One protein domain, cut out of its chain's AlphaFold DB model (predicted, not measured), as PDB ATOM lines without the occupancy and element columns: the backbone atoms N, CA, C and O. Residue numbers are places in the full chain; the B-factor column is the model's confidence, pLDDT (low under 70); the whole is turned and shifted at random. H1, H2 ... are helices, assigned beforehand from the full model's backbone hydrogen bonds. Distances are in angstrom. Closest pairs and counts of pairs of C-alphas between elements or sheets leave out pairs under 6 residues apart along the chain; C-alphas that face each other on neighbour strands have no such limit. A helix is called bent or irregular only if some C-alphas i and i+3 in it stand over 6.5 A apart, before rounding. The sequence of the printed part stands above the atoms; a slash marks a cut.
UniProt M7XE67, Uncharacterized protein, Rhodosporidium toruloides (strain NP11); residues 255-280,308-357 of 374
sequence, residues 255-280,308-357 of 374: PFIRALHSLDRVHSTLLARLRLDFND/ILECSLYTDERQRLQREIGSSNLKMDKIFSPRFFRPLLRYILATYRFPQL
ATOM      1  N   PRO A 255     150.880 158.916 116.977       86.94
ATOM      2  CA  PRO A 255     151.392 158.016 118.016       86.94
ATOM      3  C   PRO A 255     151.127 158.489 119.453       86.94
ATOM      4  O   PRO A 255     150.941 157.654 120.332       86.94
ATOM      5  N   PHE A 256     151.106 159.804 119.706       89.12
ATOM      6  CA  PHE A 256     150.748 160.362 121.014       89.12
ATOM      7  C   PHE A 256     149.265 160.169 121.294       89.12
ATOM      8  O   PHE A 256     148.912 159.678 122.360       89.12
ATOM      9  N   ILE A 257     148.418 160.500 120.318       90.25
ATOM     10  CA  ILE A 257     146.964 160.367 120.437       90.25
ATOM     11  C   ILE A 257     146.586 158.901 120.697       90.25
ATOM     12  O   ILE A 257     145.936 158.620 121.699       90.25
ATOM     13  N   ARG A 258     147.097 157.944 119.907       93.12
ATOM     14  CA  ARG A 258     146.873 156.503 120.146       93.12
ATOM     15  C   ARG A 258     147.354 156.034 121.522       93.12
ATOM     16  O   ARG A 258     146.657 155.273 122.181       93.12
ATOM     17  N   ALA A 259     148.524 156.492 121.969       92.44
ATOM     18  CA  ALA A 259     149.037 156.136 123.290       92.44
ATOM     19  C   ALA A 259     148.214 156.740 124.435       92.44
ATOM     20  O   ALA A 259     148.138 156.133 125.499       92.44
ATOM     21  N   LEU A 260     147.582 157.898 124.214       90.94
ATOM     22  CA  LEU A 260     146.636 158.485 125.155       90.94
ATOM     23  C   LEU A 260     145.336 157.666 125.179       90.94
ATOM     24  O   LEU A 260     144.968 157.173 126.231       90.94
ATOM     25  N   HIS A 261     144.710 157.389 124.030       90.62
ATOM     26  CA  HIS A 261     143.488 156.565 123.966       90.62
ATOM     27  C   HIS A 261     143.655 155.131 124.507       90.62
ATOM     28  O   HIS A 261     142.672 154.522 124.910       90.62
ATOM     29  N   SER A 262     144.879 154.589 124.548       92.88
ATOM     30  CA  SER A 262     145.168 153.280 125.167       92.88
ATOM     31  C   SER A 262     145.281 153.299 126.702       92.88
ATOM     32  O   SER A 262     145.517 152.259 127.319       92.88
ATOM     33  N   LEU A 263     145.172 154.474 127.326       92.75
ATOM     34  CA  LEU A 263     145.115 154.653 128.773       92.75
ATOM     35  C   LEU A 263     143.674 154.931 129.204       92.75
ATOM     36  O   LEU A 263     142.908 155.566 128.479       92.75
ATOM     37  N   ASP A 264     143.340 154.526 130.430       91.19
ATOM     38  CA  ASP A 264     142.069 154.895 131.051       91.19
ATOM     39  C   ASP A 264     141.831 156.422 131.022       91.19
ATOM     40  O   ASP A 264     142.771 157.225 131.094       91.19
ATOM     41  N   ARG A 265     140.553 156.812 130.941       90.88
ATOM     42  CA  ARG A 265     140.085 158.195 130.813       90.88
ATOM     43  C   ARG A 265     140.715 159.118 131.857       90.88
ATOM     44  O   ARG A 265     141.157 160.208 131.496       90.88
ATOM     45  N   VAL A 266     140.819 158.683 133.116       90.44
ATOM     46  CA  VAL A 266     141.375 159.492 134.214       90.44
ATOM     47  C   VAL A 266     142.856 159.799 133.970       90.44
ATOM     48  O   VAL A 266     143.276 160.959 134.000       90.44
ATOM     49  N   HIS A 267     143.645 158.774 133.643       91.81
ATOM     50  CA  HIS A 267     145.071 158.907 133.334       91.81
ATOM     51  C   HIS A 267     145.325 159.752 132.075       91.81
ATOM     52  O   HIS A 267     146.248 160.572 132.041       91.81
ATOM     53  N   SER A 268     144.483 159.587 131.056       92.62
ATOM     54  CA  SER A 268     144.516 160.348 129.807       92.62
ATOM     55  C   SER A 268     144.261 161.836 130.030       92.62
ATOM     56  O   SER A 268     145.054 162.681 129.604       92.62
ATOM     57  N   THR A 269     143.196 162.172 130.762       90.94
ATOM     58  CA  THR A 269     142.879 163.555 131.129       90.94
ATOM     59  C   THR A 269     143.992 164.174 131.975       90.94
ATOM     60  O   THR A 269     144.390 165.306 131.705       90.94
ATOM     61  N   LEU A 270     144.555 163.442 132.940       91.75
ATOM     62  CA  LEU A 270     145.666 163.904 133.777       91.75
ATOM     63  C   LEU A 270     146.924 164.252 132.962       91.75
ATOM     64  O   LEU A 270     147.495 165.330 133.140       91.75
ATOM     65  N   LEU A 271     147.351 163.374 132.048       92.25
ATOM     66  CA  LEU A 271     148.524 163.622 131.200       92.25
ATOM     67  C   LEU A 271     148.303 164.796 130.239       92.25
ATOM     68  O   LEU A 271     149.214 165.605 130.051       92.25
ATOM     69  N   ALA A 272     147.100 164.931 129.671       90.50
ATOM     70  CA  ALA A 272     146.739 166.082 128.847       90.50
ATOM     71  C   ALA A 272     146.780 167.390 129.660       90.50
ATOM     72  O   ALA A 272     147.436 168.350 129.254       90.50
ATOM     73  N   ARG A 273     146.167 167.403 130.852       91.25
ATOM     74  CA  ARG A 273     146.173 168.529 131.803       91.25
ATOM     75  C   ARG A 273     147.588 168.945 132.223       91.25
ATOM     76  O   ARG A 273     147.908 170.134 132.229       91.25
ATOM     77  N   LEU A 274     148.479 167.993 132.500       92.00
ATOM     78  CA  LEU A 274     149.892 168.268 132.800       92.00
ATOM     79  C   LEU A 274     150.677 168.785 131.579       92.00
ATOM     80  O   LEU A 274     151.462 169.732 131.705       92.00
ATOM     81  N   ARG A 275     150.452 168.227 130.378       89.88
ATOM     82  CA  ARG A 275     151.111 168.695 129.142       89.88
ATOM     83  C   ARG A 275     150.667 170.106 128.743       89.88
ATOM     84  O   ARG A 275     151.491 170.868 128.240       89.88
ATOM     85  N   LEU A 276     149.406 170.461 128.979       87.75
ATOM     86  CA  LEU A 276     148.845 171.781 128.666       87.75
ATOM     87  C   LEU A 276     149.018 172.812 129.796       87.75
ATOM     88  O   LEU A 276     148.635 173.961 129.622       87.75
ATOM     89  N   ASP A 277     149.589 172.418 130.939       88.12
ATOM     90  CA  ASP A 277     149.695 173.243 132.153       88.12
ATOM     91  C   ASP A 277     148.336 173.653 132.782       88.12
ATOM     92  O   ASP A 277     148.251 174.596 133.565       88.12
ATOM     93  N   PHE A 278     147.256 172.921 132.497       88.12
ATOM     94  CA  PHE A 278     145.924 173.085 133.104       88.12
ATOM     95  C   PHE A 278     145.677 172.000 134.159       88.12
ATOM     96  O   PHE A 278     144.930 171.053 133.932       88.12
ATOM     97  N   ASN A 279     146.358 172.100 135.295       89.75
ATOM     98  CA  ASN A 279     146.398 171.085 136.349       89.75
ATOM     99  C   ASN A 279     146.270 171.733 137.744       89.75
ATOM    100  O   ASN A 279     146.260 172.955 137.857       89.75
ATOM    101  N   ASP A 280     146.183 170.923 138.800       89.69
ATOM    102  CA  ASP A 280     145.991 171.403 140.181       89.69
ATOM    103  C   ASP A 280     147.288 171.825 140.902       89.69
ATOM    104  O   ASP A 280     147.290 171.950 142.131       89.69
ATOM    105  N   ILE A 308     157.895 167.903 138.512       95.62
ATOM    106  CA  ILE A 308     158.400 166.658 137.895       95.62
ATOM    107  C   ILE A 308     159.941 166.582 137.837       95.62
ATOM    108  O   ILE A 308     160.484 165.476 137.759       95.62
ATOM    109  N   LEU A 309     160.674 167.697 137.951       94.12
ATOM    110  CA  LEU A 309     162.141 167.718 137.812       94.12
ATOM    111  C   LEU A 309     162.928 168.193 139.048       94.12
ATOM    112  O   LEU A 309     164.072 167.770 139.190       94.12
ATOM    113  N   GLU A 310     162.370 169.024 139.938       94.12
ATOM    114  CA  GLU A 310     163.186 169.799 140.906       94.12
ATOM    115  C   GLU A 310     162.741 169.690 142.377       94.12
ATOM    116  O   GLU A 310     163.571 169.792 143.274       94.12
ATOM    117  N   CYS A 311     161.449 169.486 142.645       95.69
ATOM    118  CA  CYS A 311     160.850 169.572 143.980       95.69
ATOM    119  C   CYS A 311     161.499 168.610 144.995       95.69
ATOM    120  O   CYS A 311     161.517 167.394 144.794       95.69
ATOM    121  N   SER A 312     161.993 169.128 146.120       95.44
ATOM    122  CA  SER A 312     162.686 168.321 147.134       95.44
ATOM    123  C   SER A 312     161.793 167.251 147.778       95.44
ATOM    124  O   SER A 312     162.287 166.171 148.102       95.44
ATOM    125  N   LEU A 313     160.483 167.507 147.893       95.44
ATOM    126  CA  LEU A 313     159.509 166.586 148.496       95.44
ATOM    127  C   LEU A 313     159.373 165.249 147.762       95.44
ATOM    128  O   LEU A 313     159.028 164.259 148.393       95.44
ATOM    129  N   TYR A 314     159.632 165.224 146.452       95.88
ATOM    130  CA  TYR A 314     159.391 164.056 145.596       95.88
ATOM    131  C   TYR A 314     160.691 163.434 145.076       95.88
ATOM    132  O   TYR A 314     160.774 162.976 143.934       95.88
ATOM    133  N   THR A 315     161.758 163.513 145.875       95.62
ATOM    134  CA  THR A 315     163.104 163.090 145.466       95.62
ATOM    135  C   THR A 315     163.165 161.585 145.185       95.62
ATOM    136  O   THR A 315     163.737 161.182 144.169       95.62
ATOM    137  N   ASP A 316     162.530 160.755 146.010       96.94
ATOM    138  CA  ASP A 316     162.594 159.294 145.891       96.94
ATOM    139  C   ASP A 316     161.761 158.781 144.706       96.94
ATOM    140  O   ASP A 316     162.216 157.947 143.911       96.94
ATOM    141  N   GLU A 317     160.566 159.344 144.507       97.12
ATOM    142  CA  GLU A 317     159.716 159.076 143.348       97.12
ATOM    143  C   GLU A 317     160.408 159.539 142.061       97.12
ATOM    144  O   GLU A 317     160.355 158.842 141.045       97.12
ATOM    145  N   ARG A 318     161.112 160.680 142.092       96.06
ATOM    146  CA  ARG A 318     161.876 161.203 140.950       96.06
ATOM    147  C   ARG A 318     163.067 160.313 140.608       96.06
ATOM    148  O   ARG A 318     163.271 160.016 139.434       96.06
ATOM    149  N   GLN A 319     163.805 159.818 141.602       95.62
ATOM    150  CA  GLN A 319     164.868 158.829 141.383       95.62
ATOM    151  C   GLN A 319     164.315 157.511 140.821       95.62
ATOM    152  O   GLN A 319     164.950 156.870 139.981       95.62
ATOM    153  N   ARG A 320     163.122 157.082 141.250       96.38
ATOM    154  CA  ARG A 320     162.428 155.937 140.640       96.38
ATOM    155  C   ARG A 320     162.050 156.219 139.183       96.38
ATOM    156  O   ARG A 320     162.336 155.388 138.326       96.38
ATOM    157  N   LEU A 321     161.484 157.388 138.887       95.88
ATOM    158  CA  LEU A 321     161.129 157.813 137.529       95.88
ATOM    159  C   LEU A 321     162.354 157.850 136.602       95.88
ATOM    160  O   LEU A 321     162.304 157.318 135.496       95.88
ATOM    161  N   GLN A 322     163.471 158.419 137.064       95.56
ATOM    162  CA  GLN A 322     164.740 158.457 136.329       95.56
ATOM    163  C   GLN A 322     165.286 157.052 136.037       95.56
ATOM    164  O   GLN A 322     165.749 156.801 134.922       95.56
ATOM    165  N   ARG A 323     165.183 156.116 136.996       95.38
ATOM    166  CA  ARG A 323     165.545 154.700 136.800       95.38
ATOM    167  C   ARG A 323     164.628 153.991 135.802       95.38
ATOM    168  O   ARG A 323     165.136 153.306 134.923       95.38
ATOM    169  N   GLU A 324     163.310 154.181 135.889       94.69
ATOM    170  CA  GLU A 324     162.344 153.584 134.949       94.69
ATOM    171  C   GLU A 324     162.463 154.161 133.521       94.69
ATOM    172  O   GLU A 324     162.184 153.459 132.552       94.69
ATOM    173  N   ILE A 325     162.906 155.417 133.370       94.44
ATOM    174  CA  ILE A 325     163.181 156.053 132.067       94.44
ATOM    175  C   ILE A 325     164.592 155.720 131.536       94.44
ATOM    176  O   ILE A 325     164.824 155.790 130.328       94.44
ATOM    177  N   GLY A 326     165.538 155.370 132.412       93.31
ATOM    178  CA  GLY A 326     166.947 155.170 132.058       93.31
ATOM    179  C   GLY A 326     167.703 156.477 131.781       93.31
ATOM    180  O   GLY A 326     168.635 156.494 130.981       93.31
ATOM    181  N   SER A 327     167.293 157.596 132.391       89.25
ATOM    182  CA  SER A 327     167.940 158.899 132.196       89.25
ATOM    183  C   SER A 327     167.844 159.784 133.437       89.25
ATOM    184  O   SER A 327     166.753 160.031 133.946       89.25
ATOM    185  N   SER A 328     168.986 160.304 133.892       84.50
ATOM    186  CA  SER A 328     169.072 161.280 134.987       84.50
ATOM    187  C   SER A 328     168.685 162.698 134.544       84.50
ATOM    188  O   SER A 328     168.035 163.425 135.293       84.50
ATOM    189  N   ASN A 329     169.032 163.092 133.314       87.00
ATOM    190  CA  ASN A 329     168.709 164.405 132.750       87.00
ATOM    191  C   ASN A 329     167.386 164.348 131.966       87.00
ATOM    192  O   ASN A 329     167.352 164.191 130.740       87.00
ATOM    193  N   LEU A 330     166.281 164.446 132.700       86.75
ATOM    194  CA  LEU A 330     164.938 164.501 132.133       86.75
ATOM    195  C   LEU A 330     164.627 165.924 131.639       86.75
ATOM    196  O   LEU A 330     164.765 166.892 132.379       86.75
ATOM    197  N   LYS A 331     164.171 166.045 130.386       89.00
ATOM    198  CA  LYS A 331     163.690 167.309 129.798       89.00
ATOM    199  C   LYS A 331     162.173 167.281 129.656       89.00
ATOM    200  O   LYS A 331     161.623 166.246 129.274       89.00
ATOM    201  N   MET A 332     161.518 168.422 129.872       88.06
ATOM    202  CA  MET A 332     160.055 168.547 129.808       88.06
ATOM    203  C   MET A 332     159.467 168.073 128.471       88.06
ATOM    204  O   MET A 332     158.501 167.315 128.465       88.06
ATOM    205  N   ASP A 333     160.094 168.399 127.340       82.81
ATOM    206  CA  ASP A 333     159.613 167.961 126.016       82.81
ATOM    207  C   ASP A 333     159.671 166.435 125.854       82.81
ATOM    208  O   ASP A 333     158.819 165.823 125.208       82.81
ATOM    209  N   LYS A 334     160.685 165.804 126.464       85.44
ATOM    210  CA  LYS A 334     160.878 164.354 126.409       85.44
ATOM    211  C   LYS A 334     159.932 163.622 127.349       85.44
ATOM    212  O   LYS A 334     159.441 162.571 126.953       85.44
ATOM    213  N   ILE A 335     159.661 164.140 128.548       91.50
ATOM    214  CA  ILE A 335     158.930 163.401 129.592       91.50
ATOM    215  C   ILE A 335     157.479 163.087 129.200       91.50
ATOM    216  O   ILE A 335     156.978 162.010 129.506       91.50
ATOM    217  N   PHE A 336     156.848 163.964 128.412       89.81
ATOM    218  CA  PHE A 336     155.527 163.741 127.814       89.81
ATOM    219  C   PHE A 336     155.583 162.971 126.480       89.81
ATOM    220  O   PHE A 336     154.681 163.099 125.651       89.81
ATOM    221  N   SER A 337     156.633 162.179 126.242       90.44
ATOM    222  CA  SER A 337     156.659 161.217 125.134       90.44
ATOM    223  C   SER A 337     155.843 159.970 125.495       90.44
ATOM    224  O   SER A 337     155.976 159.474 126.614       90.44
ATOM    225  N   PRO A 338     155.108 159.365 124.543       91.56
ATOM    226  CA  PRO A 338     154.297 158.159 124.771       91.56
ATOM    227  C   PRO A 338     155.006 157.008 125.489       91.56
ATOM    228  O   PRO A 338     154.416 156.317 126.315       91.56
ATOM    229  N   ARG A 339     156.305 156.833 125.214       90.94
ATOM    230  CA  ARG A 339     157.148 155.778 125.801       90.94
ATOM    231  C   ARG A 339     157.293 155.901 127.325       90.94
ATOM    232  O   ARG A 339     157.576 154.903 127.976       90.94
ATOM    233  N   PHE A 340     157.091 157.095 127.889       93.12
ATOM    234  CA  PHE A 340     157.280 157.383 129.314       93.12
ATOM    235  C   PHE A 340     155.972 157.636 130.070       93.12
ATOM    236  O   PHE A 340     156.017 157.881 131.272       93.12
ATOM    237  N   PHE A 341     154.806 157.516 129.418       93.75
ATOM    238  CA  PHE A 341     153.507 157.706 130.071       93.75
ATOM    239  C   PHE A 341     153.328 156.797 131.293       93.75
ATOM    240  O   PHE A 341     152.956 157.282 132.353       93.75
ATOM    241  N   ARG A 342     153.639 155.496 131.193       94.62
ATOM    242  CA  ARG A 342     153.485 154.560 132.324       94.62
ATOM    243  C   ARG A 342     154.418 154.891 133.511       94.62
ATOM    244  O   ARG A 342     153.890 155.000 134.616       94.62
ATOM    245  N   PRO A 343     155.739 155.108 133.330       95.88
ATOM    246  CA  PRO A 343     156.604 155.630 134.394       95.88
ATOM    247  C   PRO A 343     156.115 156.956 134.996       95.88
ATOM    248  O   PRO A 343     156.044 157.087 136.216       95.88
ATOM    249  N   LEU A 344     155.718 157.921 134.158       95.69
ATOM    250  CA  LEU A 344     155.249 159.234 134.612       95.69
ATOM    251  C   LEU A 344     153.945 159.133 135.418       95.69
ATOM    252  O   LEU A 344     153.816 159.783 136.450       95.69
ATOM    253  N   LEU A 345     153.006 158.279 135.007       94.88
ATOM    254  CA  LEU A 345     151.791 158.000 135.772       94.88
ATOM    255  C   LEU A 345     152.108 157.359 137.125       94.88
ATOM    256  O   LEU A 345     151.560 157.797 138.126       94.88
ATOM    257  N   ARG A 346     153.035 156.392 137.196       95.31
ATOM    258  CA  ARG A 346     153.481 155.817 138.482       95.31
ATOM    259  C   ARG A 346     154.112 156.859 139.398       95.31
ATOM    260  O   ARG A 346     153.855 156.823 140.593       95.31
ATOM    261  N   TYR A 347     154.906 157.780 138.851       96.19
ATOM    262  CA  TYR A 347     155.439 158.918 139.601       96.19
ATOM    263  C   TYR A 347     154.303 159.777 140.175       96.19
ATOM    264  O   TYR A 347     154.244 160.001 141.380       96.19
ATOM    265  N   ILE A 348     153.347 160.196 139.338       95.00
ATOM    266  CA  ILE A 348     152.217 161.019 139.789       95.00
ATOM    267  C   ILE A 348     151.369 160.278 140.839       95.00
ATOM    268  O   ILE A 348     150.953 160.890 141.821       95.00
ATOM    269  N   LEU A 349     151.173 158.967 140.669       92.94
ATOM    270  CA  LEU A 349     150.433 158.123 141.606       92.94
ATOM    271  C   LEU A 349     151.164 157.929 142.948       92.94
ATOM    272  O   LEU A 349     150.522 157.858 143.989       92.94
ATOM    273  N   ALA A 350     152.498 157.879 142.941       94.31
ATOM    274  CA  ALA A 350     153.303 157.755 144.157       94.31
ATOM    275  C   ALA A 350     153.400 159.066 144.957       94.31
ATOM    276  O   ALA A 350     153.488 159.026 146.178       94.31
ATOM    277  N   THR A 351     153.348 160.229 144.294       94.19
ATOM    278  CA  THR A 351     153.426 161.538 144.979       94.19
ATOM    279  C   THR A 351     152.139 161.943 145.703       94.19
ATOM    280  O   THR A 351     152.155 162.920 146.451       94.19
ATOM    281  N   TYR A 352     151.009 161.265 145.453       91.44
ATOM    282  CA  TYR A 352     149.670 161.607 145.969       91.44
ATOM    283  C   TYR A 352     149.211 163.063 145.716       91.44
ATOM    284  O   TYR A 352     148.202 163.501 146.264       91.44
ATOM    285  N   ARG A 353     149.888 163.808 144.825       90.81
ATOM    286  CA  ARG A 353     149.684 165.259 144.625       90.81
ATOM    287  C   ARG A 353     148.274 165.642 144.162       90.81
ATOM    288  O   ARG A 353     147.813 166.740 144.462       90.81
ATOM    289  N   PHE A 354     147.604 164.750 143.433       89.00
ATOM    290  CA  PHE A 354     146.285 164.978 142.838       89.00
ATOM    291  C   PHE A 354     145.220 164.120 143.544       89.00
ATOM    292  O   PHE A 354     144.869 163.057 143.029       89.00
ATOM    293  N   PRO A 355     144.683 164.545 144.708       79.12
ATOM    294  CA  PRO A 355     143.715 163.762 145.489       79.12
ATOM    295  C   PRO A 355     142.475 163.351 144.678       79.12
ATOM    296  O   PRO A 355     141.917 162.278 144.894       79.12
ATOM    297  N   GLN A 356     142.107 164.158 143.678       71.06
ATOM    298  CA  GLN A 356     140.983 163.934 142.759       71.06
ATOM    299  C   GLN A 356     141.095 162.643 141.921       71.06
ATOM    300  O   GLN A 356     140.114 162.230 141.316       71.06
ATOM    301  N   LEU A 357     142.276 162.009 141.868       67.44
ATOM    302  CA  LEU A 357     142.495 160.721 141.193       67.44
ATOM    303  C   LEU A 357     142.212 159.505 142.090       67.44
ATOM    304  O   LEU A 357     142.058 158.402 141.575       67.44
TER     305      LEU A 357
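AT A GLANCE: This is residues 255 to 280 and 308 to 357 of the 374 residues of an uncharacterized protein of Rhodosporidium toruloides (strain NP11) (UniProt M7XE67). H5 forms the middle of a small rounded helical body, with the longer H3 packed along one side of it in the opposite direction and H2 crossing its other side. H1 sits at the first end of H5, and the short H4 is a single turn near H5 on the way into it. The printed part has 76 residues with five named helices, H1 to H5 in order along the chain, and no named strand; the class is all helix. It is compact, with a radius of gyration of the C-alphas of 11.9 A and spans of 30 by 27 by 18 A.

IN THESE COORDINATES: H1, residues 255 to 261, begins at C-alpha 255 (151.392, 158.016, 118.016) and is 10.0 A long from first to last C-alpha. H2, residues 265 to 275, is 15.3 A long. H3, residues 312 to 325, begins at C-alpha 312 (162.686, 168.321, 147.134) and is 19.4 A long. H4, residues 332 to 335, is 5.3 A long. H5, residues 338 to 350, is 19.4 A long and ends at C-alpha 350 (153.303, 157.755, 144.157). H3 and H5 are irregular: C-alphas 313 and 316 are 8.3 A apart, and C-alphas 339 and 342 are 7.6 A apart.

HOW THE PARTS SIT: H5 is the hub and touches H1, H2 and H3. With residue 338 alone it touches H1, the closest C-alphas being those of Phe 256 and Pro 338, 5.6 A apart; the two run the same way at a steep tilt of 42 degrees. With residues 341 to 345 alone it only just touches H2, with 3 pairs of C-alphas within 8 A, the closest those of His 267 and Leu 345 at 7.2 A; their lines are about perpendicular at 80 degrees. H3 touches H5, closest at the C-alphas of Glu 317 and Tyr 347, 5.7 A apart, and runs opposite ways at a shallow tilt of 34 degrees, only just short of steep. The helix packing is mostly crossed, but only just, with 1 of these 3 pairs at a shallow tilt. H1 and H2 are close but not clearly touching, closest at the C-alphas of Leu 260 and Ser 268, 5.4 A apart. H4 touches no helix; it is close to H5 but not clearly touching, with the C-alphas of Ile 335 and Leu 344 closest at 7.5 A. H2 and H3 are apart. Every O i to N i+4 pair is within hydrogen-bond range in H1 and H2, against 8 of 10 in H3 and 7 of 9 in H5; H4 is too short for such a pair.

THE WHOLE: The C-alphas farthest apart, those of Arg 258 and Ser 312, are 33.4 A apart. Residues 281 to 307 are not printed, and C-alphas 280 and 308 are 13.5 A apart across this cut, which lies in the link from H2 to H3. Of the links that are printed whole, H1 to H2 and H4 to H5 are tight and H3 to H4 is short. The mean pLDDT of the printed part is 91.4, and residue 357 is under 70.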